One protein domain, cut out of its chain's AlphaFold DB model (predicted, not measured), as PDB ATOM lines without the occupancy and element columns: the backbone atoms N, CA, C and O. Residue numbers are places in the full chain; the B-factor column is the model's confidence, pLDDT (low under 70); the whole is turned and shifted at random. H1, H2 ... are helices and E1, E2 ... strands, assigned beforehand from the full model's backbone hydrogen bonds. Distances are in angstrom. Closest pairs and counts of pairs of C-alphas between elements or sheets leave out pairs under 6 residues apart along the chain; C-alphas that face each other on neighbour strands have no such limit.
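Overview. This is residues 127 to 254 of the 270 residues of an uncharacterized protein of Verrucomicrobia bacterium (UniProt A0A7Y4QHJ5). A short ribbon of two parallel strands, E1 and E2, has helix H3 over one face and helix H1 beside E1, away from E2; H1 and H3 lie side by side, and H4 packs on H3. Small helix H2 lies well away from these three, toward one end of the longest axis, with long loops around that end. The printed part has 128 residues, with four named helices and two named strands in the order H1, E1, H2, H3, E2, H4; it is mostly helix, though under half of its residues are in named elements. It is compact, with a radius of gyration of the C-alphas of 15.9 A and spans of 46 by 33 by 23 A.

Arrangement. Begin at E1, residues 155 to 157, and E2, residues 213 to 215: they are parallel neighbours at 24 degrees, with N 156 and O 213 2.8 A apart and N 215 and O 156 2.8 A apart, both within hydrogen-bond range. Look next at H3, residues 185 to 201, whose closest C-alpha pair with E1 is Leu 192 and Val 156, 6.0 A apart. At H1, residues 131 to 147, the C-alphas of Gly 138 and Ile 155 are the closest to E1, at 6.2 A. H1 and H3 touch, closest at the C-alphas of Ala 135 and His 191, 6.4 A apart, and run the same way at a shallow tilt of 11 degrees. H4, residues 239 to 254, touches H3, closest at the C-alphas of Arg 240 and Pro 185, 5.1 A apart; they run the same way at a shallow tilt of 33 degrees, only just short of steep. H2, residues 163 to 168, touches no helix. E1, H2 with H3, and E2 form a strand-helix-strand unit, two parallel neighbour strands with helices between them in the chain. In H1, H2, H3 and H4 every O i to N i+4 pair is within hydrogen-bond range.

Along the chain. Find C-alpha 131 at (1.490, -42.598, -44.189); from there H1 runs 24.6 A to C-alpha 147. H3 starts at C-alpha 185, (-7.118, -36.555, -47.284), and measures 24.4 A. H4 measures 22.6 A and ends at C-alpha 254, (-18.601, -29.500, -31.298). H2 measures 8.6 A, E1 6.3 A and E2 6.4 A.

Size, cuts and confidence. The two C-alphas farthest apart are those of Gly 149 and Asp 233, 49.9 A. The printed part has no cut. The links H2 to H3, H3 to E2 and E2 to H4 are long; in the last, residues 229 to 230 pair antiparallel with residues 236 to 237. Mean pLDDT of the printed part is 94.9, and no printed residue is under 70.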
ATOM      1  N   LEU A 127      11.897 -47.541 -48.073       81.06
ATOM      2  CA  LEU A 127      11.139 -47.105 -49.250       81.06
ATOM      3  C   LEU A 127       9.656 -47.506 -49.193       81.06
ATOM      4  O   LEU A 127       9.337 -48.682 -49.011       81.06
ATOM      5  N   GLY A 128       8.757 -46.537 -49.388       82.88
ATOM      6  CA  GLY A 128       7.320 -46.792 -49.512       82.88
ATOM      7  C   GLY A 128       6.599 -47.074 -48.192       82.88
ATOM      8  O   GLY A 128       5.531 -47.684 -48.198       82.88
ATOM      9  N   THR A 129       7.150 -46.632 -47.058       90.75
ATOM     10  CA  THR A 129       6.453 -46.703 -45.763       90.75
ATOM     11  C   THR A 129       5.080 -46.021 -45.867       90.75
ATOM     12  O   THR A 129       4.970 -44.922 -46.407       90.75
ATOM     13  N   SER A 130       4.011 -46.636 -45.353       94.38
ATOM     14  CA  SER A 130       2.677 -46.024 -45.418       94.38
ATOM     15  C   SER A 130       2.594 -44.748 -44.573       94.38
ATOM     16  O   SER A 130       3.216 -44.645 -43.511       94.38
ATOM     17  N   TYR A 131       1.760 -43.793 -44.991       95.69
ATOM     18  CA  TYR A 131       1.490 -42.598 -44.189       95.69
ATOM     19  C   TYR A 131       0.996 -42.952 -42.777       95.69
ATOM     20  O   TYR A 131       1.435 -42.359 -41.792       95.69
ATOM     21  N   MET A 132       0.134 -43.967 -42.645       96.00
ATOM     22  CA  MET A 132      -0.374 -44.406 -41.341       96.00
ATOM     23  C   MET A 132       0.738 -44.825 -40.373       96.00
ATOM     24  O   MET A 132       0.621 -44.575 -39.171       96.00
ATOM     25  N   ALA A 133       1.819 -45.435 -40.868       95.25
ATOM     26  CA  ALA A 133       2.968 -45.785 -40.040       95.25
ATOM     27  C   ALA A 133       3.723 -44.535 -39.554       95.25
ATOM     28  O   ALA A 133       4.134 -44.481 -38.389       95.25
ATOM     29  N   LEU A 134       3.834 -43.505 -40.403       95.56
ATOM     30  CA  LEU A 134       4.404 -42.206 -40.037       95.56
ATOM     31  C   LEU A 134       3.538 -41.487 -38.989       95.56
ATOM     32  O   LEU A 134       4.048 -41.064 -37.951       95.56
ATOM     33  N   ALA A 135       2.220 -41.433 -39.197       97.12
ATOM     34  CA  ALA A 135       1.263 -40.882 -38.236       97.12
ATOM     35  C   ALA A 135       1.302 -41.637 -36.893       97.12
ATOM     36  O   ALA A 135       1.277 -41.028 -35.822       97.12
ATOM     37  N   ALA A 136       1.440 -42.968 -36.925       97.00
ATOM     38  CA  ALA A 136       1.617 -43.776 -35.721       97.00
ATOM     39  C   ALA A 136       2.924 -43.449 -34.985       97.00
ATOM     40  O   ALA A 136       2.936 -43.452 -33.754       97.00
ATOM     41  N   LYS A 137       4.013 -43.144 -35.705       96.06
ATOM     42  CA  LYS A 137       5.251 -42.644 -35.088       96.06
ATOM     43  C   LYS A 137       5.019 -41.290 -34.419       96.06
ATOM     44  O   LYS A 137       5.416 -41.143 -33.269       96.06
ATOM     45  N   GLY A 138       4.308 -40.369 -35.072       97.00
ATOM     46  CA  GLY A 138       3.884 -39.099 -34.470       97.00
ATOM     47  C   GLY A 138       3.145 -39.304 -33.144       97.00
ATOM     48  O   GLY A 138       3.571 -38.771 -32.125       97.00
ATOM     49  N   ARG A 139       2.130 -40.181 -33.119       98.25
ATOM     50  CA  ARG A 139       1.404 -40.539 -31.883       98.25
ATOM     51  C   ARG A 139       2.325 -41.073 -30.786       98.25
ATOM     52  O   ARG A 139       2.244 -40.625 -29.648       98.25
ATOM     53  N   ARG A 140       3.255 -41.976 -31.124       97.88
ATOM     54  CA  ARG A 140       4.245 -42.486 -30.157       97.88
ATOM     55  C   ARG A 140       5.145 -41.385 -29.595       97.88
ATOM     56  O   ARG A 140       5.549 -41.488 -28.443       97.88
ATOM     57  N   MET A 141       5.459 -40.344 -30.369       97.88
ATOM     58  CA  MET A 141       6.227 -39.200 -29.862       97.88
ATOM     59  C   MET A 141       5.437 -38.394 -28.824       97.88
ATOM     60  O   MET A 141       6.039 -37.920 -27.865       97.88
ATOM     61  N   TRP A 142       4.112 -38.270 -28.972       98.25
ATOM     62  CA  TRP A 142       3.265 -37.599 -27.978       98.25
ATOM     63  C   TRP A 142       3.287 -38.354 -26.641       98.25
ATOM     64  O   TRP A 142       3.590 -37.761 -25.606       98.25
ATOM     65  N   GLU A 143       3.069 -39.673 -26.685       98.31
ATOM     66  CA  GLU A 143       3.101 -40.570 -25.517       98.31
ATOM     67  C   GLU A 143       4.479 -40.597 -24.841       98.31
ATOM     68  O   GLU A 143       4.607 -40.495 -23.617       98.31
ATOM     69  N   ALA A 144       5.545 -40.694 -25.642       98.19
ATOM     70  CA  ALA A 144       6.909 -40.649 -25.136       98.19
ATOM     71  C   ALA A 144       7.197 -39.309 -24.448       98.19
ATOM     72  O   ALA A 144       7.807 -39.297 -23.381       98.19
ATOM     73  N   GLY A 145       6.729 -38.197 -25.024       98.19
ATOM     74  CA  GLY A 145       6.846 -36.875 -24.421       98.19
ATOM     75  C   GLY A 145       6.133 -36.795 -23.073       98.19
ATOM     76  O   GLY A 145       6.753 -36.428 -22.077       98.19
ATOM     77  N   GLN A 146       4.874 -37.230 -23.011       97.31
ATOM     78  CA  GLN A 146       4.095 -37.255 -21.772       97.31
ATOM     79  C   GLN A 146       4.768 -38.106 -20.685       97.31
ATOM     80  O   GLN A 146       4.814 -37.701 -19.526       97.31
ATOM     81  N   THR A 147       5.335 -39.258 -21.054       98.12
ATOM     82  CA  THR A 147       5.985 -40.191 -20.115       98.12
ATOM     83  C   THR A 147       7.192 -39.567 -19.403       98.12
ATOM     84  O   THR A 147       7.538 -39.976 -18.298       98.12
ATOM     85  N   THR A 148       7.824 -38.545 -19.990       98.12
ATOM     86  CA  THR A 148       8.910 -37.805 -19.321       98.12
ATOM     87  C   THR A 148       8.427 -36.871 -18.209       98.12
ATOM     88  O   THR A 148       9.245 -36.394 -17.426       98.12
ATOM     89  N   GLY A 149       7.122 -36.587 -18.137       97.12
ATOM     90  CA  GLY A 149       6.552 -35.553 -17.271       97.12
ATOM     91  C   GLY A 149       6.639 -34.137 -17.852       97.12
ATOM     92  O   GLY A 149       6.328 -33.171 -17.158       97.12
ATOM     93  N   ALA A 150       7.071 -33.985 -19.109       98.00
ATOM     94  CA  ALA A 150       7.060 -32.704 -19.805       98.00
ATOM     95  C   ALA A 150       5.638 -32.248 -20.150       98.00
ATOM     96  O   ALA A 150       4.755 -33.063 -20.426       98.00
ATOM     97  N   ASN A 151       5.467 -30.934 -20.303       98.69
ATOM     98  CA  ASN A 151       4.391 -30.447 -21.156       98.69
ATOM     99  C   ASN A 151       4.720 -30.749 -22.628       98.69
ATOM    100  O   ASN A 151       5.880 -30.674 -23.036       98.69
ATOM    101  N   VAL A 152       3.703 -31.024 -23.435       98.75
ATOM    102  CA  VAL A 152       3.825 -31.484 -24.817       98.75
ATOM    103  C   VAL A 152       2.969 -30.629 -25.749       98.75
ATOM    104  O   VAL A 152       1.799 -30.361 -25.475       98.75
ATOM    105  N   VAL A 153       3.539 -30.245 -26.891       98.75
ATOM    106  CA  VAL A 153       2.783 -29.814 -28.074       98.75
ATOM    107  C   VAL A 153       2.849 -30.941 -29.109       98.75
ATOM    108  O   VAL A 153       3.915 -31.156 -29.695       98.75
ATOM    109  N   PRO A 154       1.755 -31.698 -29.328       98.56
ATOM    110  CA  PRO A 154       1.763 -32.816 -30.260       98.56
ATOM    111  C   PRO A 154       1.932 -32.345 -31.706       98.56
ATOM    112  O   PRO A 154       1.385 -31.321 -32.123       98.56
ATOM    113  N   ILE A 155       2.686 -33.137 -32.468       98.44
ATOM    114  CA  ILE A 155       2.932 -32.951 -33.899       98.44
ATOM    115  C   ILE A 155       1.953 -33.768 -34.748       98.44
ATOM    116  O   ILE A 155       1.805 -34.967 -34.534       98.44
ATOM    117  N   VAL A 156       1.346 -33.147 -35.755       98.56
ATOM    118  CA  VAL A 156       0.628 -33.808 -36.851       98.56
ATOM    119  C   VAL A 156       1.503 -33.714 -38.091       98.56
ATOM    120  O   VAL A 156       1.771 -32.617 -38.575       98.56
ATOM    121  N   THR A 157       1.956 -34.851 -38.607       96.88
ATOM    122  CA  THR A 157       2.750 -34.892 -39.844       96.88
ATOM    123  C   THR A 157       1.861 -34.974 -41.086       96.88
ATOM    124  O   THR A 157       0.820 -35.636 -41.082       96.88
ATOM    125  N   THR A 158       2.277 -34.318 -42.166       96.81
ATOM    126  CA  THR A 158       1.608 -34.312 -43.480       96.81
ATOM    127  C   THR A 158       2.328 -35.171 -44.521       96.81
ATOM    128  O   THR A 158       1.855 -35.283 -45.651       96.81
ATOM    129  N   GLY A 159       3.443 -35.799 -44.147       94.88
ATOM    130  CA  GLY A 159       4.266 -36.617 -45.032       94.88
ATOM    131  C   GLY A 159       5.754 -36.472 -44.726       94.88
ATOM    132  O   GLY A 159       6.155 -35.637 -43.915       94.88
ATOM    133  N   TRP A 160       6.548 -37.334 -45.358       94.44
ATOM    134  CA  TRP A 160       8.006 -37.258 -45.388       94.44
ATOM    135  C   TRP A 160       8.521 -37.951 -46.656       94.44
ATOM    136  O   TRP A 160       8.410 -39.175 -46.779       94.44
ATOM    137  N   ASP A 161       9.032 -37.176 -47.602       93.19
ATOM    138  CA  ASP A 161       9.596 -37.629 -48.875       93.19
ATOM    139  C   ASP A 161      10.599 -36.587 -49.377       93.19
ATOM    140  O   ASP A 161      10.247 -35.641 -50.078       93.19
ATOM    141  N   ASP A 162      11.860 -36.744 -48.985       90.44
ATOM    142  CA  ASP A 162      12.932 -35.818 -49.339       90.44
ATOM    143  C   ASP A 162      13.726 -36.270 -50.579       90.44
ATOM    144  O   ASP A 162      14.812 -35.750 -50.857       90.44
ATOM    145  N   ARG A 163      13.169 -37.195 -51.381       91.62
ATOM    146  CA  ARG A 163      13.793 -37.692 -52.621       91.62
ATOM    147  C   ARG A 163      14.095 -36.582 -53.615       91.62
ATOM    148  O   ARG A 163      15.100 -36.657 -54.319       91.62
ATOM    149  N   THR A 164      13.299 -35.514 -53.635       90.62
ATOM    150  CA  THR A 164      13.574 -34.376 -54.521       90.62
ATOM    151  C   THR A 164      14.932 -33.730 -54.230       90.62
ATOM    152  O   THR A 164      15.584 -33.235 -55.145       90.62
ATOM    153  N   ARG A 165      15.438 -33.800 -52.989       92.38
ATOM    154  CA  ARG A 165      16.782 -33.315 -52.637       92.38
ATOM    155  C   ARG A 165      17.886 -34.169 -53.266       92.38
ATOM    156  O   ARG A 165      18.905 -33.624 -53.690       92.38
ATOM    157  N   VAL A 166      17.655 -35.480 -53.393       90.19
ATOM    158  CA  VAL A 166      18.534 -36.410 -54.126       90.19
ATOM    159  C   VAL A 166      18.499 -36.098 -55.624       90.19
ATOM    160  O   VAL A 166      19.544 -35.963 -56.259       90.19
ATOM    161  N   GLU A 167      17.297 -35.953 -56.184       91.19
ATOM    162  CA  GLU A 167      17.069 -35.722 -57.617       91.19
ATOM    163  C   GLU A 167      17.647 -34.382 -58.091       91.19
ATOM    164  O   GLU A 167      18.264 -34.303 -59.155       91.19
ATOM    165  N   THR A 168      17.486 -33.332 -57.282       91.69
ATOM    166  CA  THR A 168      17.925 -31.964 -57.601       91.69
ATOM    167  C   THR A 168      19.326 -31.629 -57.090       91.69
ATOM    168  O   THR A 168      19.874 -30.595 -57.470       91.69
ATOM    169  N   LYS A 169      19.937 -32.506 -56.280       90.75
ATOM    170  CA  LYS A 169      21.285 -32.349 -55.705       90.75
ATOM    171  C   LYS A 169      21.447 -31.033 -54.938       90.75
ATOM    172  O   LYS A 169      22.310 -30.212 -55.259       90.75
ATOM    173  N   THR A 170      20.617 -30.824 -53.916       89.62
ATOM    174  CA  THR A 170      20.700 -29.613 -53.081       89.62
ATOM    175  C   THR A 170      22.092 -29.454 -52.444       89.62
ATOM    176  O   THR A 170      22.641 -30.432 -51.942       89.62
ATOM    177  N   PRO A 171      22.681 -28.245 -52.395       90.38
ATOM    178  CA  PRO A 171      24.064 -28.069 -51.938       90.38
ATOM    179  C   PRO A 171      24.264 -28.182 -50.416       90.38
ATOM    180  O   PRO A 171      25.403 -28.207 -49.958       90.38
ATOM    181  N   TRP A 172      23.191 -28.236 -49.621       86.19
ATOM    182  CA  TRP A 172      23.248 -28.262 -48.148       86.19
ATOM    183  C   TRP A 172      22.872 -29.613 -47.522       86.19
ATOM    184  O   TRP A 172      22.997 -29.774 -46.310       86.19
ATOM    185  N   THR A 173      22.397 -30.581 -48.308       85.50
ATOM    186  CA  THR A 173      22.055 -31.930 -47.835       85.50
ATOM    187  C   THR A 173      21.995 -32.905 -49.005       85.50
ATOM    188  O   THR A 173      21.692 -32.517 -50.131       85.50
ATOM    189  N   THR A 174      22.267 -34.179 -48.741       83.38
ATOM    190  CA  THR A 174      22.186 -35.246 -49.745       83.38
ATOM    191  C   THR A 174      20.772 -35.795 -49.928       83.38
ATOM    192  O   THR A 174      20.549 -36.537 -50.879       83.38
ATOM    193  N   GLY A 175      19.835 -35.458 -49.031       83.88
ATOM    194  CA  GLY A 175      18.508 -36.077 -48.967       83.88
ATOM    195  C   GLY A 175      18.557 -37.565 -48.604       83.88
ATOM    196  O   GLY A 175      19.613 -38.101 -48.247       83.88
ATOM    197  N   SER A 176      17.415 -38.237 -48.726       86.25
ATOM    198  CA  SER A 176      17.272 -39.682 -48.585       86.25
ATOM    199  C   SER A 176      16.539 -40.273 -49.781       86.25
ATOM    200  O   SER A 176      15.714 -39.637 -50.433       86.25
ATOM    201  N   THR A 177      16.835 -41.537 -50.078       86.44
ATOM    202  CA  THR A 177      15.987 -42.316 -50.985       86.44
ATOM    203  C   THR A 177      14.769 -42.872 -50.256       86.44
ATOM    204  O   THR A 177      13.770 -43.135 -50.916       86.44
ATOM    205  N   ASN A 178      14.812 -43.012 -48.924       87.88
ATOM    206  CA  ASN A 178      13.678 -43.467 -48.119       87.88
ATOM    207  C   ASN A 178      12.554 -42.430 -48.131       87.88
ATOM    208  O   ASN A 178      12.785 -41.251 -47.885       87.88
ATOM    209  N   TYR A 179      11.326 -42.894 -48.344       90.62
ATOM    210  CA  TYR A 179      10.154 -42.033 -48.424       90.62
ATOM    211  C   TYR A 179       8.923 -42.711 -47.835       90.62
ATOM    212  O   TYR A 179       8.840 -43.942 -47.737       90.62
ATOM    213  N   THR A 180       7.949 -41.882 -47.481       93.00
ATOM    214  CA  THR A 180       6.602 -42.312 -47.122       93.00
ATOM    215  C   THR A 180       5.639 -42.070 -48.270       93.00
ATOM    216  O   THR A 180       5.770 -41.101 -49.015       93.00
ATOM    217  N   LEU A 181       4.652 -42.951 -48.421       94.00
ATOM    218  CA  LEU A 181       3.534 -42.688 -49.318       94.00
ATOM    219  C   LEU A 181       2.752 -41.467 -48.812       94.00
ATOM    220  O   LEU A 181       2.585 -41.320 -47.595       94.00
ATOM    221  N   PRO A 182       2.260 -40.597 -49.711       92.94
ATOM    222  CA  PRO A 182       1.484 -39.436 -49.305       92.94
ATOM    223  C   PRO A 182       0.184 -39.870 -48.607       92.94
ATOM    224  O   PRO A 182      -0.402 -40.882 -48.997       92.94
ATOM    225  N   PRO A 183      -0.307 -39.108 -47.614       95.88
ATOM    226  CA  PRO A 183      -1.620 -39.354 -47.033       95.88
ATOM    227  C   PRO A 183      -2.730 -39.204 -48.067       95.88
ATOM    228  O   PRO A 183      -2.736 -38.260 -48.865       95.88
ATOM    229  N   THR A 184      -3.755 -40.038 -47.942       97.50
ATOM    230  CA  THR A 184      -5.095 -39.660 -48.388       97.50
ATOM    231  C   THR A 184      -5.619 -38.488 -47.538       97.50
ATOM    232  O   THR A 184      -5.259 -38.357 -46.360       97.50
ATOM    233  N   PRO A 185      -6.525 -37.644 -48.067       97.50
ATOM    234  CA  PRO A 185      -7.118 -36.555 -47.284       97.50
ATOM    235  C   PRO A 185      -7.792 -37.036 -45.986       97.50
ATOM    236  O   PRO A 185      -7.709 -36.365 -44.957       97.50
ATOM    237  N   ALA A 186      -8.407 -38.224 -46.012       97.62
ATOM    238  CA  ALA A 186      -9.053 -38.828 -44.849       97.62
ATOM    239  C   ALA A 186      -8.049 -39.260 -43.769       97.62
ATOM    240  O   ALA A 186      -8.269 -38.986 -42.590       97.62
ATOM    241  N   GLU A 187      -6.930 -39.891 -44.142       98.25
ATOM    242  CA  GLU A 187      -5.892 -40.266 -43.173       98.25
ATOM    243  C   GLU A 187      -5.293 -39.038 -42.485       98.25
ATOM    244  O   GLU A 187      -5.107 -39.047 -41.268       98.25
ATOM    245  N   LEU A 188      -5.044 -37.966 -43.242       98.12
ATOM    246  CA  LEU A 188      -4.526 -36.715 -42.695       98.12
ATOM    247  C   LEU A 188      -5.529 -36.051 -41.732       98.12
ATOM    248  O   LEU A 188      -5.157 -35.639 -40.632       98.12
ATOM    249  N   ALA A 189      -6.811 -35.989 -42.106       98.00
ATOM    250  CA  ALA A 189      -7.865 -35.459 -41.239       98.00
ATOM    251  C   ALA A 189      -8.052 -36.294 -39.961       98.00
ATOM    252  O   ALA A 189      -8.238 -35.729 -38.880       98.00
ATOM    253  N   ASN A 190      -7.959 -37.622 -40.062       98.06
ATOM    254  CA  ASN A 190      -8.029 -38.518 -38.910       98.06
ATOM    255  C   ASN A 190      -6.804 -38.366 -38.001       98.06
ATOM    256  O   ASN A 190      -6.958 -38.318 -36.785       98.06
ATOM    257  N   HIS A 191      -5.602 -38.189 -38.554       98.44
ATOM    258  CA  HIS A 191      -4.418 -37.927 -37.736       98.44
ATOM    259  C   HIS A 191      -4.528 -36.604 -36.961       98.44
ATOM    260  O   HIS A 191      -4.172 -36.551 -35.781       98.44
ATOM    261  N   LEU A 192      -5.075 -35.552 -37.582       98.56
ATOM    262  CA  LEU A 192      -5.391 -34.316 -36.864       98.56
ATOM    263  C   LEU A 192      -6.455 -34.550 -35.780       98.56
ATOM    264  O   LEU A 192      -6.318 -34.030 -34.675       98.56
ATOM    265  N   ALA A 193      -7.496 -35.332 -36.072       97.75
ATOM    266  CA  ALA A 193      -8.515 -35.684 -35.086       97.75
ATOM    267  C   ALA A 193      -7.904 -36.367 -33.853       97.75
ATOM    268  O   ALA A 193      -8.230 -35.989 -32.728       97.75
ATOM    269  N   ASP A 194      -6.984 -37.310 -34.064       98.44
ATOM    270  CA  ASP A 194      -6.253 -37.977 -32.989       98.44
ATOM    271  C   ASP A 194      -5.486 -36.965 -32.132       98.44
ATOM    272  O   ASP A 194      -5.567 -37.018 -30.908       98.44
ATOM    273  N   ALA A 195      -4.777 -36.014 -32.752       98.50
ATOM    274  CA  ALA A 195      -3.996 -35.007 -32.028       98.50
ATOM    275  C   ALA A 195      -4.878 -34.059 -31.209       98.50
ATOM    276  O   ALA A 195      -4.537 -33.725 -30.073       98.50
ATOM    277  N   LEU A 196      -6.018 -33.635 -31.762       97.44
ATOM    278  CA  LEU A 196      -6.989 -32.786 -31.066       97.44
ATOM    279  C   LEU A 196      -7.601 -33.522 -29.867       97.44
ATOM    280  O   LEU A 196      -7.611 -32.988 -28.756       97.44
ATOM    281  N   ASN A 197      -8.033 -34.770 -30.066       97.06
ATOM    282  CA  ASN A 197      -8.573 -35.616 -29.002       97.06
ATOM    283  C   ASN A 197      -7.530 -35.877 -27.910       97.06
ATOM    284  O   ASN A 197      -7.817 -35.718 -26.725       97.06
ATOM    285  N   TRP A 198      -6.304 -36.223 -28.301       98.25
ATOM    286  CA  TRP A 198      -5.205 -36.448 -27.367       98.25
ATOM    287  C   TRP A 198      -4.884 -35.184 -26.568       98.25
ATOM    288  O   TRP A 198      -4.803 -35.240 -25.345       98.25
ATOM    289  N   THR A 199      -4.795 -34.030 -27.236       97.75
ATOM    290  CA  THR A 199      -4.572 -32.730 -26.582       97.75
ATOM    291  C   THR A 199      -5.656 -32.436 -25.559       97.75
ATOM    292  O   THR A 199      -5.355 -31.968 -24.466       97.75
ATOM    293  N   ARG A 200      -6.918 -32.724 -25.879       95.31
ATOM    294  CA  ARG A 200      -8.043 -32.496 -24.969       95.31
ATOM    295  C   ARG A 200      -7.988 -33.412 -23.749       95.31
ATOM    296  O   ARG A 200      -8.128 -32.931 -22.627       95.31
ATOM    297  N   ASN A 201      -7.741 -34.701 -23.968       96.94
ATOM    298  CA  ASN A 201      -7.697 -35.712 -22.911       96.94
ATOM    299  C   ASN A 201      -6.488 -35.548 -21.976       96.94
ATOM    300  O   ASN A 201      -6.508 -36.062 -20.862       96.94
ATOM    301  N   HIS A 202      -5.477 -34.786 -22.400       97.44
ATOM    302  CA  HIS A 202      -4.254 -34.531 -21.642       97.44
ATOM    303  C   HIS A 202      -4.090 -33.076 -21.176       97.44
ATOM    304  O   HIS A 202      -3.003 -32.639 -20.793       97.44
ATOM    305  N   ARG A 203      -5.179 -32.296 -21.182       93.69
ATOM    306  CA  ARG A 203      -5.122 -30.844 -20.951       93.69
ATOM    307  C   ARG A 203      -4.592 -30.442 -19.579       93.69
ATOM    308  O   ARG A 203      -3.966 -29.391 -19.453       93.69
ATOM    309  N   THR A 204      -4.856 -31.248 -18.557       92.44
ATOM    310  CA  THR A 204      -4.459 -30.957 -17.174       92.44
ATOM    311  C   THR A 204      -3.102 -31.535 -16.793       92.44
ATOM    312  O   THR A 204      -2.518 -31.057 -15.826       92.44
ATOM    313  N   ASN A 205      -2.591 -32.533 -17.521       94.12
ATOM    314  CA  ASN A 205      -1.364 -33.246 -17.153       94.12
ATOM    315  C   ASN A 205      -0.204 -33.080 -18.143       94.12
ATOM    316  O   ASN A 205       0.934 -33.241 -17.719       94.12
ATOM    317  N   ALA A 206      -0.453 -32.761 -19.419       97.50
ATOM    318  CA  ALA A 206       0.624 -32.621 -20.402       97.50
ATOM    319  C   ALA A 206       0.431 -31.489 -21.419       97.50
ATOM    320  O   ALA A 206       1.413 -30.992 -21.949       97.50
ATOM    321  N   THR A 207      -0.783 -31.025 -21.715       98.25
ATOM    322  CA  THR A 207      -1.013 -30.060 -22.812       98.25
ATOM    323  C   THR A 207      -1.658 -28.747 -22.346       98.25
ATOM    324  O   THR A 207      -2.643 -28.288 -22.937       98.25
ATOM    325  N   PRO A 208      -1.107 -28.053 -21.329       97.56
ATOM    326  CA  PRO A 208      -1.745 -26.859 -20.768       97.56
ATOM    327  C   PRO A 208      -1.922 -25.739 -21.809       97.56
ATOM    328  O   PRO A 208      -2.894 -24.985 -21.758       97.56
ATOM    329  N   ALA A 209      -1.029 -25.654 -22.804       97.38
ATOM    330  CA  ALA A 209      -1.117 -24.680 -23.890       97.38
ATOM    331  C   ALA A 209      -2.239 -24.957 -24.908       97.38
ATOM    332  O   ALA A 209      -2.501 -24.092 -25.743       97.38
ATOM    333  N   ASN A 210      -2.893 -26.128 -24.862       96.50
ATOM    334  CA  ASN A 210      -3.956 -26.536 -25.789       96.50
ATOM    335  C   ASN A 210      -3.617 -26.235 -27.260       96.50
ATOM    336  O   ASN A 210      -4.359 -25.549 -27.965       96.50
ATOM    337  N   THR A 211      -2.435 -26.671 -27.679       97.44
ATOM    338  CA  THR A 211      -1.835 -26.337 -28.971       97.44
ATOM    339  C   THR A 211      -1.425 -27.625 -29.667       97.44
ATOM    340  O   THR A 211      -0.855 -28.498 -29.026       97.44
ATOM    341  N   VAL A 212      -1.683 -27.715 -30.970       98.31
ATOM    342  CA  VAL A 212      -1.200 -28.774 -31.869       98.31
ATOM    343  C   VAL A 212      -0.346 -28.106 -32.942       98.31
ATOM    344  O   VAL A 212      -0.722 -27.043 -33.442       98.31
ATOM    345  N   LEU A 213       0.778 -28.713 -33.313       98.44
ATOM    346  CA  LEU A 213       1.587 -28.266 -34.443       98.44
ATOM    347  C   LEU A 213       1.336 -29.173 -35.651       98.44
ATOM    348  O   LEU A 213       1.458 -30.386 -35.534       98.44
ATOM    349  N   ILE A 214       1.025 -28.596 -36.814       98.44
ATOM    350  CA  ILE A 214       0.922 -29.346 -38.071       98.44
ATOM    351  C   ILE A 214       2.166 -29.066 -38.911       98.44
ATOM    352  O   ILE A 214       2.400 -27.931 -39.328       98.44
ATOM    353  N   TYR A 215       2.946 -30.108 -39.161       97.50
ATOM    354  CA  TYR A 215       4.081 -30.110 -40.071       97.50
ATOM    355  C   TYR A 215       3.596 -30.576 -41.450       97.50
ATOM    356  O   TYR A 215       3.173 -31.722 -41.575       97.50
ATOM    357  N   ALA A 216       3.607 -29.764 -42.506       96.50
ATOM    358  CA  ALA A 216       3.939 -28.341 -42.555       96.50
ATOM    359  C   ALA A 216       3.079 -27.629 -43.611       96.50
ATOM    360  O   ALA A 216       2.353 -28.263 -44.374       96.50
ATOM    361  N   TRP A 217       3.159 -26.296 -43.669       96.44
ATOM    362  CA  TRP A 217       2.502 -25.540 -44.737       96.44
ATOM    363  C   TRP A 217       3.134 -25.846 -46.103       96.44
ATOM    364  O   TRP A 217       2.407 -26.171 -47.039       96.44
ATOM    365  N   ASN A 218       4.463 -25.773 -46.216       96.44
ATOM    366  CA  ASN A 218       5.169 -25.760 -47.499       96.44
ATOM    367  C   ASN A 218       6.588 -26.365 -47.457       96.44
ATOM    368  O   ASN A 218       7.439 -25.913 -48.224       96.44
ATOM    369  N   GLU A 219       6.845 -27.366 -46.613       95.19
ATOM    370  CA  GLU A 219       8.101 -28.145 -46.637       95.19
ATOM    371  C   GLU A 219       8.071 -29.141 -47.806       95.19
ATOM    372  O   GLU A 219       8.089 -30.363 -47.653       95.19
ATOM    373  N   ASN A 220       7.919 -28.589 -49.012       93.94
ATOM    374  CA  ASN A 220       7.704 -29.347 -50.238       93.94
ATOM    375  C   ASN A 220       8.923 -30.202 -50.587       93.94
ATOM    376  O   ASN A 220       8.758 -31.299 -51.110       93.94
ATOM    377  N   ASP A 221      10.133 -29.721 -50.286       92.25
ATOM    378  CA  ASP A 221      11.363 -30.477 -50.517       92.25
ATOM    379  C   ASP A 221      11.596 -31.592 -49.486       92.25
ATOM    380  O   ASP A 221      12.462 -32.438 -49.691       92.25
ATOM    381  N   GLU A 222      10.802 -31.622 -48.414       93.00
ATOM    382  CA  GLU A 222      10.741 -32.705 -47.426       93.00
ATOM    383  C   GLU A 222       9.490 -33.579 -47.591       93.00
ATOM    384  O   GLU A 222       9.255 -34.484 -46.790       93.00
ATOM    385  N   GLY A 223       8.637 -33.303 -48.583       92.12
ATOM    386  CA  GLY A 223       7.377 -34.020 -48.782       92.12
ATOM    387  C   GLY A 223       6.316 -33.758 -47.700       92.12
ATOM    388  O   GLY A 223       5.373 -34.542 -47.559       92.12
ATOM    389  N   GLY A 224       6.435 -32.660 -46.945       94.00
ATOM    390  CA  GLY A 224       5.469 -32.214 -45.939       94.00
ATOM    391  C   GLY A 224       4.752 -30.928 -46.357       94.00
ATOM    392  O   GLY A 224       5.295 -29.833 -46.226       94.00
ATOM    393  N   TRP A 225       3.508 -31.020 -46.836       96.12
ATOM    394  CA  TRP A 225       2.778 -29.838 -47.305       96.12
ATOM    395  C   TRP A 225       1.266 -29.879 -47.065       96.12
ATOM    396  O   TRP A 225       0.612 -30.930 -47.131       96.12
ATOM    397  N   LEU A 226       0.723 -28.677 -46.856       97.38
ATOM    398  CA  LEU A 226      -0.704 -28.341 -46.887       97.38
ATOM    399  C   LEU A 226      -1.035 -27.306 -47.962       97.38
ATOM    400  O   LEU A 226      -2.205 -27.176 -48.325       97.38
ATOM    401  N   VAL A 227      -0.040 -26.545 -48.432       97.00
ATOM    402  CA  VAL A 227      -0.230 -25.552 -49.486       97.00
ATOM    403  C   VAL A 227      -0.843 -26.235 -50.713       97.00
ATOM    404  O   VAL A 227      -0.388 -27.319 -51.083       97.00
ATOM    405  N   PRO A 228      -1.887 -25.659 -51.334       97.06
ATOM    406  CA  PRO A 228      -2.451 -26.235 -52.544       97.06
ATOM    407  C   PRO A 228      -1.391 -26.418 -53.636       97.06
ATOM    408  O   PRO A 228      -0.545 -25.545 -53.842       97.06
ATOM    409  N   THR A 229      -1.452 -27.550 -54.330       95.12
ATOM    410  CA  THR A 229      -0.558 -27.898 -55.443       95.12
ATOM    411  C   THR A 229      -1.344 -27.949 -56.753       95.12
ATOM    412  O   THR A 229      -2.500 -27.530 -56.802       95.12
ATOM    413  N   LEU A 230      -0.727 -28.426 -57.834       96.50
ATOM    414  CA  LEU A 230      -1.404 -28.645 -59.112       96.50
ATOM    415  C   LEU A 230      -1.719 -30.131 -59.303       96.50
ATOM    416  O   LEU A 230      -0.917 -30.993 -58.940       96.50
ATOM    417  N   ASN A 231      -2.878 -30.419 -59.886       95.50
ATOM    418  CA  ASN A 231      -3.194 -31.709 -60.488       95.50
ATOM    419  C   ASN A 231      -2.449 -31.870 -61.831       95.50
ATOM    420  O   ASN A 231      -1.959 -30.878 -62.379       95.50
ATOM    421  N   PRO A 232      -2.389 -33.090 -62.408       95.00
ATOM    422  CA  PRO A 232      -1.758 -33.312 -63.714       95.00
ATOM    423  C   PRO A 232      -2.339 -32.467 -64.859       95.00
ATOM    424  O   PRO A 232      -1.631 -32.164 -65.813       95.00
ATOM    425  N   ASP A 233      -3.609 -32.067 -64.762       96.19
ATOM    426  CA  ASP A 233      -4.295 -31.204 -65.732       96.19
ATOM    427  C   ASP A 233      -4.077 -29.695 -65.489       96.19
ATOM    428  O   ASP A 233      -4.638 -28.862 -66.198       96.19
ATOM    429  N   GLY A 234      -3.272 -29.329 -64.485       96.25
ATOM    430  CA  GLY A 234      -2.992 -27.944 -64.103       96.25
ATOM    431  C   GLY A 234      -4.050 -27.293 -63.208       96.25
ATOM    432  O   GLY A 234      -3.864 -26.148 -62.794       96.25
ATOM    433  N   SER A 235      -5.139 -27.989 -62.866       97.38
ATOM    434  CA  SER A 235      -6.115 -27.495 -61.890       97.38
ATOM    435  C   SER A 235      -5.542 -27.498 -60.466       97.38
ATOM    436  O   SER A 235      -4.585 -28.208 -60.157       97.38
ATOM    437  N   THR A 236      -6.103 -26.684 -59.567       97.75
ATOM    438  CA  THR A 236      -5.657 -26.636 -58.167       97.75
ATOM    439  C   THR A 236      -6.051 -27.905 -57.414       97.75
ATOM    440  O   THR A 236      -7.227 -28.252 -57.342       97.75
ATOM    441  N   ASN A 237      -5.080 -28.534 -56.757       96.94
ATOM    442  CA  ASN A 237      -5.300 -29.561 -55.752       96.94
ATOM    443  C   ASN A 237      -5.238 -28.942 -54.351       96.94
ATOM    444  O   ASN A 237      -4.170 -28.554 -53.876       96.94
ATOM    445  N   ALA A 238      -6.388 -28.859 -53.682       97.56
ATOM    446  CA  ALA A 238      -6.508 -28.343 -52.318       97.56
ATOM    447  C   ALA A 238      -7.073 -29.393 -51.344       97.56
ATOM    448  O   ALA A 238      -7.575 -29.033 -50.276       97.56
ATOM    449  N   ASP A 239      -7.011 -30.681 -51.687       97.44
ATOM    450  CA  ASP A 239      -7.743 -31.736 -50.974       97.44
ATOM    451  C   ASP A 239      -7.277 -31.882 -49.522       97.44
ATOM    452  O   ASP A 239      -8.093 -31.975 -48.604       97.44
ATOM    453  N   ARG A 240      -5.958 -31.811 -49.292       97.38
ATOM    454  CA  ARG A 240      -5.363 -31.839 -47.944       97.38
ATOM    455  C   ARG A 240      -5.884 -30.695 -47.080       97.38
ATOM    456  O   ARG A 240      -6.345 -30.917 -45.960       97.38
ATOM    457  N   LEU A 241      -5.830 -29.473 -47.610       97.06
ATOM    458  CA  LEU A 241      -6.273 -28.278 -46.901       97.06
ATOM    459  C   LEU A 241      -7.780 -28.325 -46.629       97.06
ATOM    460  O   LEU A 241      -8.212 -27.987 -45.529       97.06
ATOM    461  N   THR A 242      -8.567 -28.791 -47.599       98.00
ATOM    462  CA  THR A 242     -10.022 -28.944 -47.475       98.00
ATOM    463  C   THR A 242     -10.381 -29.940 -46.375       98.00
ATOM    464  O   THR A 242     -11.221 -29.635 -45.527       98.00
ATOM    465  N   ALA A 243      -9.704 -31.089 -46.323       97.62
ATOM    466  CA  ALA A 243      -9.941 -32.111 -45.307       97.62
ATOM    467  C   ALA A 243      -9.571 -31.634 -43.890       97.62
ATOM    468  O   ALA A 243     -10.361 -31.787 -42.954       97.62
ATOM    469  N   ILE A 244      -8.416 -30.976 -43.729       96.56
ATOM    470  CA  ILE A 244      -8.015 -30.360 -42.455       96.56
ATOM    471  C   ILE A 244      -9.003 -29.264 -42.034       96.56
ATOM    472  O   ILE A 244      -9.429 -29.222 -40.878       96.56
ATOM    473  N   ALA A 245      -9.411 -28.395 -42.961       96.06
ATOM    474  CA  ALA A 245     -10.351 -27.315 -42.680       96.06
ATOM    475  C   ALA A 245     -11.719 -27.846 -42.232       96.06
ATOM    476  O   ALA A 245     -12.279 -27.333 -41.264       96.06
ATOM    477  N   ALA A 246     -12.242 -28.884 -42.892       96.06
ATOM    478  CA  ALA A 246     -13.483 -29.538 -42.490       96.06
ATOM    479  C   ALA A 246     -13.383 -30.089 -41.059       96.06
ATOM    480  O   ALA A 246     -14.279 -29.858 -40.243       96.06
ATOM    481  N   LYS A 247     -12.259 -30.735 -40.715       94.88
ATOM    482  CA  LYS A 247     -12.046 -31.268 -39.365       94.88
ATOM    483  C   LYS A 247     -11.966 -30.172 -38.300       94.88
ATOM    484  O   LYS A 247     -12.583 -30.315 -37.249       94.88
ATOM    485  N   LEU A 248     -11.248 -29.079 -38.567       93.38
ATOM    486  CA  LEU A 248     -11.121 -27.952 -37.632       93.38
ATOM    487  C   LEU A 248     -12.441 -27.197 -37.428       93.38
ATOM    488  O   LEU A 248     -12.731 -26.771 -36.309       93.38
ATOM    489  N   LYS A 249     -13.254 -27.045 -38.483       93.25
ATOM    490  CA  LYS A 249     -14.602 -26.463 -38.373       93.25
ATOM    491  C   LYS A 249     -15.481 -27.311 -37.462       93.25
ATOM    492  O   LYS A 249     -15.999 -26.798 -36.477       93.25
ATOM    493  N   HIS A 250     -15.535 -28.616 -37.724       90.69
ATOM    494  CA  HIS A 250     -16.293 -29.549 -36.899       90.69
ATOM    495  C   HIS A 250     -15.828 -29.551 -35.433       90.69
ATOM    496  O   HIS A 250     -16.650 -29.542 -34.520       90.69
ATOM    497  N   GLU A 251     -14.515 -29.516 -35.187       87.25
ATOM    498  CA  GLU A 251     -13.958 -29.401 -33.832       87.25
ATOM    499  C   GLU A 251     -14.424 -28.118 -33.130       87.25
ATOM    500  O   GLU A 251     -14.817 -28.157 -31.968       87.25
ATOM    501  N   THR A 252     -14.429 -26.990 -33.843       84.62
ATOM    502  CA  THR A 252     -14.855 -25.691 -33.297       84.62
ATOM    503  C   THR A 252     -16.346 -25.676 -32.954       84.62
ATOM    504  O   THR A 252     -16.735 -25.098 -31.942       84.62
ATOM    505  N   GLU A 253     -17.172 -26.315 -33.781       86.81
ATOM    506  CA  GLU A 253     -18.623 -26.414 -33.592       86.81
ATOM    507  C   GLU A 253     -18.994 -27.348 -32.435       86.81
ATOM    508  O   GLU A 253     -19.905 -27.055 -31.664       86.81
ATOM    509  N   THR A 254     -18.282 -28.468 -32.295       86.00
ATOM    510  CA  THR A 254     -18.601 -29.500 -31.298       86.00
ATOM    511  C   THR A 254     -17.912 -29.289 -29.953       86.00
ATOM    512  O   THR A 254     -18.399 -29.786 -28.941       86.00
TER     513      THR A 254